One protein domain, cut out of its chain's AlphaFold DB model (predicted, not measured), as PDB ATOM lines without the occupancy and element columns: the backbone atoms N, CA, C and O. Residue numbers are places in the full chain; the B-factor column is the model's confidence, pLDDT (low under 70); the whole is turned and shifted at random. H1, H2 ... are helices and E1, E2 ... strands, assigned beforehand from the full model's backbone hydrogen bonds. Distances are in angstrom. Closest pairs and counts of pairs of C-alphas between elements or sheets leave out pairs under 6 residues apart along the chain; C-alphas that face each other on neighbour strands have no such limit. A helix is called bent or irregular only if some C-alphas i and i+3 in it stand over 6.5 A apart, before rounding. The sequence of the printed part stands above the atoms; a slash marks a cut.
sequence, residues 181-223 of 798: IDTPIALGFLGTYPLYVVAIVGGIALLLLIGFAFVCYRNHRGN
ATOM      1  N   ILE A 181     131.454 111.975  94.549       59.78
ATOM      2  CA  ILE A 181     130.275 112.792  94.198       59.78
ATOM      3  C   ILE A 181     130.217 114.108  95.006       59.78
ATOM      4  O   ILE A 181     129.640 115.099  94.553       59.78
ATOM      5  N   ASP A 182     130.892 114.142  96.154       59.94
ATOM      6  CA  ASP A 182     131.015 115.305  97.032       59.94
ATOM      7  C   ASP A 182     132.239 116.193  96.737       59.94
ATOM      8  O   ASP A 182     132.438 117.182  97.441       59.94
ATOM      9  N   THR A 183     133.069 115.904  95.717       69.88
ATOM     10  CA  THR A 183     134.175 116.817  95.369       69.88
ATOM     11  C   THR A 183     133.619 118.192  94.985       69.88
ATOM     12  O   THR A 183     132.785 118.262  94.071       69.88
ATOM     13  N   PRO A 184     134.072 119.287  95.624       73.25
ATOM     14  CA  PRO A 184     133.653 120.631  95.263       73.25
ATOM     15  C   PRO A 184     134.285 121.035  93.929       73.25
ATOM     16  O   PRO A 184     135.500 121.192  93.820       73.25
ATOM     17  N   ILE A 185     133.455 121.240  92.909       79.00
ATOM     18  CA  ILE A 185     133.873 121.831  91.639       79.00
ATOM     19  C   ILE A 185     133.825 123.352  91.794       79.00
ATOM     20  O   ILE A 185     132.771 123.927  92.074       79.00
ATOM     21  N   ALA A 186     134.962 124.013  91.584       78.75
ATOM     22  CA  ALA A 186     135.029 125.465  91.482       78.75
ATOM     23  C   ALA A 186     134.495 125.920  90.114       78.75
ATOM     24  O   ALA A 186     135.176 125.793  89.097       78.75
ATOM     25  N   LEU A 187     133.289 126.493  90.079       79.75
ATOM     26  CA  LEU A 187     132.672 127.058  88.869       79.75
ATOM     27  C   LEU A 187     133.084 128.529  88.654       79.75
ATOM     28  O   LEU A 187     132.277 129.382  88.282       79.75
ATOM     29  N   GLY A 188     134.356 128.837  88.925       85.56
ATOM     30  CA  GLY A 188     134.911 130.187  88.847       85.56
ATOM     31  C   GLY A 188     134.128 131.190  89.698       85.56
ATOM     32  O   GLY A 188     133.965 131.011  90.903       85.56
ATOM     33  N   PHE A 189     133.615 132.240  89.054       80.06
ATOM     34  CA  PHE A 189     132.880 133.351  89.678       80.06
ATOM     35  C   PHE A 189     131.549 132.962  90.350       80.06
ATOM     36  O   PHE A 189     130.971 133.784  91.055       80.06
ATOM     37  N   LEU A 190     131.053 131.735  90.153       78.12
ATOM     38  CA  LEU A 190     129.874 131.215  90.857       78.12
ATOM     39  C   LEU A 190     130.209 130.631  92.244       78.12
ATOM     40  O   LEU A 190     129.296 130.457  93.051       78.12
ATOM     41  N   GLY A 191     131.486 130.346  92.522       86.69
ATOM     42  CA  GLY A 191     131.952 129.675  93.738       86.69
ATOM     43  C   GLY A 191     132.132 128.159  93.583       86.69
ATOM     44  O   GLY A 191     132.082 127.607  92.480       86.69
ATOM     45  N   THR A 192     132.379 127.483  94.703       86.69
ATOM     46  CA  THR A 192     132.533 126.025  94.802       86.69
ATOM     47  C   THR A 192     131.206 125.350  95.144       86.69
ATOM     48  O   THR A 192     130.590 125.660  96.159       86.69
ATOM     49  N   TYR A 193     130.795 124.371  94.333       86.62
ATOM     50  CA  TYR A 193     129.624 123.528  94.611       86.62
ATOM     51  C   TYR A 193     129.996 122.047  94.496       86.62
ATOM     52  O   TYR A 193     130.758 121.690  93.593       86.62
ATOM     53  N   PRO A 194     129.465 121.160  95.357       83.81
ATOM     54  CA  PRO A 194     129.679 119.725  95.206       83.81
ATOM     55  C   PRO A 194     129.068 119.236  93.887       83.81
ATOM     56  O   PRO A 194     128.021 119.729  93.450       83.81
ATOM     57  N   LEU A 195     129.728 118.269  93.248       80.12
ATOM     58  CA  LEU A 195     129.431 117.826  91.881       80.12
ATOM     59  C   LEU A 195     127.948 117.488  91.658       80.12
ATOM     60  O   LEU A 195     127.401 117.836  90.610       80.12
ATOM     61  N   TYR A 196     127.264 116.886  92.639       82.88
ATOM     62  CA  TYR A 196     125.836 116.567  92.518       82.88
ATOM     63  C   TYR A 196     124.942 117.803  92.299       82.88
ATOM     64  O   TYR A 196     123.985 117.724  91.529       82.88
ATOM     65  N   VAL A 197     125.258 118.961  92.896       86.62
ATOM     66  CA  VAL A 197     124.508 120.214  92.667       86.62
ATOM     67  C   VAL A 197     124.706 120.685  91.230       86.62
ATOM     68  O   VAL A 197     123.738 121.037  90.557       86.62
ATOM     69  N   VAL A 198     125.945 120.625  90.732       89.12
ATOM     70  CA  VAL A 198     126.284 120.991  89.348       89.12
ATOM     71  C   VAL A 198     125.550 120.088  88.352       89.12
ATOM     72  O   VAL A 198     124.968 120.583  87.386       89.12
ATOM     73  N   ALA A 199     125.501 118.780  88.618       86.94
ATOM     74  CA  ALA A 199     124.781 117.809  87.796       86.94
ATOM     75  C   ALA A 199     123.256 118.037  87.802       86.94
ATOM     76  O   ALA A 199     122.629 117.996  86.742       86.94
ATOM     77  N   ILE A 200     122.655 118.332  88.962       90.19
ATOM     78  CA  ILE A 200     121.213 118.617  89.080       90.19
ATOM     79  C   ILE A 200     120.852 119.919  88.351       90.19
ATOM     80  O   ILE A 200     119.931 119.927  87.532       90.19
ATOM     81  N   VAL A 201     121.586 121.009  88.595       92.12
ATOM     82  CA  VAL A 201     121.324 122.312  87.957       92.12
ATOM     83  C   VAL A 201     121.568 122.243  86.446       92.12
ATOM     84  O   VAL A 201     120.738 122.724  85.673       92.12
ATOM     85  N   GLY A 202     122.642 121.576  86.009       92.38
ATOM     86  CA  GLY A 202     122.924 121.326  84.593       92.38
ATOM     87  C   GLY A 202     121.849 120.473  83.913       92.38
ATOM     88  O   GLY A 202     121.403 120.808  82.815       92.38
ATOM     89  N   GLY A 203     121.360 119.423  84.580       93.31
ATOM     90  CA  GLY A 203     120.259 118.588  84.089       93.31
ATOM     91  C   GLY A 203     118.941 119.356  83.945       93.31
ATOM     92  O   GLY A 203     118.256 119.223  82.930       93.31
ATOM     93  N   ILE A 204     118.609 120.222  84.909       93.75
ATOM     94  CA  ILE A 204     117.434 121.107  84.834       93.75
ATOM     95  C   ILE A 204     117.584 122.107  83.677       93.75
ATOM     96  O   ILE A 204     116.650 122.273  82.891       93.75
ATOM     97  N   ALA A 205     118.755 122.731  83.519       93.69
ATOM     98  CA  ALA A 205     119.026 123.649  82.412       93.69
ATOM     99  C   ALA A 205     118.915 122.954  81.041       93.69
ATOM    100  O   ALA A 205     118.295 123.498  80.123       93.69
ATOM    101  N   LEU A 206     119.432 121.728  80.912       94.38
ATOM    102  CA  LEU A 206     119.317 120.918  79.697       94.38
ATOM    103  C   LEU A 206     117.853 120.569  79.376       94.38
ATOM    104  O   LEU A 206     117.425 120.720  78.232       94.38
ATOM    105  N   LEU A 207     117.059 120.168  80.374       93.62
ATOM    106  CA  LEU A 207     115.627 119.891  80.197       93.62
ATOM    107  C   LEU A 207     114.836 121.142  79.786       93.62
ATOM    108  O   LEU A 207     113.945 121.050  78.938       93.62
ATOM    109  N   LEU A 208     115.178 122.317  80.325       94.69
ATOM    110  CA  LEU A 208     114.583 123.593  79.914       94.69
ATOM    111  C   LEU A 208     114.967 123.969  78.474       94.69
ATOM    112  O   LEU A 208     114.099 124.409  77.720       94.69
ATOM    113  N   LEU A 209     116.217 123.740  78.058       94.75
ATOM    114  CA  LEU A 209     116.659 123.943  76.672       94.75
ATOM    115  C   LEU A 209     115.958 122.989  75.694       94.75
ATOM    116  O   LEU A 209     115.500 123.434  74.642       94.75
ATOM    117  N   ILE A 210     115.798 121.709  76.048       95.12
ATOM    118  CA  ILE A 210     115.035 120.731  75.253       95.12
ATOM    119  C   ILE A 210     113.558 121.150  75.155       95.12
ATOM    120  O   ILE A 210     112.976 121.127  74.068       95.12
ATOM    121  N   GLY A 211     112.957 121.597  76.263       94.25
ATOM    122  CA  GLY A 211     111.590 122.123  76.286       94.25
ATOM    123  C   GLY A 211     111.413 123.364  75.404       94.25
ATOM    124  O   GLY A 211     110.460 123.438  74.624       94.25
ATOM    125  N   PHE A 212     112.356 124.308  75.463       94.88
ATOM    126  CA  PHE A 212     112.371 125.498  74.611       94.88
ATOM    127  C   PHE A 212     112.539 125.135  73.129       94.88
ATOM    128  O   PHE A 212     111.742 125.573  72.300       94.88
ATOM    129  N   ALA A 213     113.501 124.269  72.794       93.62
ATOM    130  CA  ALA A 213     113.711 123.778  71.434       93.62
ATOM    131  C   ALA A 213     112.459 123.075  70.878       93.62
ATOM    132  O   ALA A 213     112.088 123.302  69.726       93.62
ATOM    133  N   PHE A 214     111.748 122.295  71.699       92.81
ATOM    134  CA  PHE A 214     110.480 121.663  71.323       92.81
ATOM    135  C   PHE A 214     109.352 122.681  71.081       92.81
ATOM    136  O   PHE A 214     108.593 122.537  70.119       92.81
ATOM    137  N   VAL A 215     109.244 123.736  71.897       94.00
ATOM    138  CA  VAL A 215     108.282 124.834  71.674       94.00
ATOM    139  C   VAL A 215     108.613 125.600  70.389       94.00
ATOM    140  O   VAL A 215     107.721 125.817  69.565       94.00
ATOM    141  N   CYS A 216     109.883 125.937  70.161       93.06
ATOM    142  CA  CYS A 216     110.347 126.568  68.927       93.06
ATOM    143  C   CYS A 216     110.066 125.686  67.703       93.06
ATOM    144  O   CYS A 216     109.471 126.164  66.740       93.06
ATOM    145  N   TYR A 217     110.376 124.389  67.757       90.88
ATOM    146  CA  TYR A 217     110.060 123.422  66.700       90.88
ATOM    147  C   TYR A 217     108.555 123.357  66.393       90.88
ATOM    148  O   TYR A 217     108.151 123.367  65.227       90.88
ATOM    149  N   ARG A 218     107.702 123.346  67.427       88.00
ATOM    150  CA  ARG A 218     106.240 123.359  67.256       88.00
ATOM    151  C   ARG A 218     105.711 124.668  66.670       88.00
ATOM    152  O   ARG A 218     104.760 124.611  65.897       88.00
ATOM    153  N   ASN A 219     106.321 125.808  66.987       89.12
ATOM    154  CA  ASN A 219     105.982 127.087  66.360       89.12
ATOM    155  C   ASN A 219     106.479 127.153  64.902       89.12
ATOM    156  O   ASN A 219     105.731 127.587  64.027       89.12
ATOM    157  N   HIS A 220     107.690 126.665  64.615       84.06
ATOM    158  CA  HIS A 220     108.281 126.666  63.269       84.06
ATOM    159  C   HIS A 220     107.611 125.696  62.291       84.06
ATOM    160  O   HIS A 220     107.543 126.004  61.104       84.06
ATOM    161  N   ARG A 221     107.031 124.577  62.756       81.69
ATOM    162  CA  ARG A 221     106.135 123.752  61.917       81.69
ATOM    163  C   ARG A 221     104.801 124.435  61.570       81.69
ATOM    164  O   ARG A 221     104.022 123.871  60.805       81.69
ATOM    165  N   GLY A 222     104.558 125.643  62.085       65.50
ATOM    166  CA  GLY A 222     103.340 126.416  61.879       65.50
ATOM    167  C   GLY A 222     102.145 125.843  62.642       65.50
ATOM    168  O   GLY A 222     102.139 124.687  63.063       65.50
ATOM    169  N   ASN A 223     101.086 126.641  62.811       67.94
ATOM    170  CA  ASN A 223      99.817 126.084  63.278       67.94
ATOM    171  C   ASN A 223      99.202 125.242  62.136       67.94
ATOM    172  O   ASN A 223      98.804 125.834  61.127       67.94
TER     173      ASN A 223
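AT A GLANCE: This is residues 181 to 223 of the 798 residues of an uncharacterized protein of Allomyces macrogynus (strain ATCC 38327) (UniProt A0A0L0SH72). One long, single helix, H1, makes most of the length of a rod, with a small hairpin of two short strands, E1 and E2, forming a head at its first end. From residue 200 on, the helix and the short tail after it stand free. The printed part has 43 residues with two named strands and one named helix, in the order E1, E2, H1; the sheet E1 - E2 is antiparallel and the class is mostly helix. The whole is extended, with a radius of gyration of the C-alphas of 15.5 A and spans of 47 by 21 by 6 A.

IN THESE COORDINATES: E1 is residues 184 to 186, and its C-alpha 184 is at (133.653, 120.631, 95.263). E2 is residues 192 to 194. H1 is residues 195 to 220, 36.7 A from C-alpha 195 at (129.431, 117.826, 91.881) to C-alpha 220 at (108.281, 126.666, 63.269); it is not bent.

HOW THE PARTS SIT: E1 and E2 form a hairpin, antiparallel at 145 degrees between their directions. N 185 and O 193 are within hydrogen-bond range at 2.8 A, and N 193 and O 185 at 3.0 A. C-alphas 184 and 194 face each other at 4.1 A. The closest C-alphas of E1 and H1 are those of Ile 185 and Leu 195, 6.0 A apart. In H1 every O i to N i+4 pair is within hydrogen-bond range.

THE WHOLE: The two C-alphas farthest apart, those of Thr 183 and Asn 223, are 47.9 A apart. The printed part has no cut. The links E1 to E2, with 5 residues between them, and E2 to H1, with 0, are tight. The mean pLDDT of the printed part is 85.4; residues 181 to 183 and 222 to 223 are under 70.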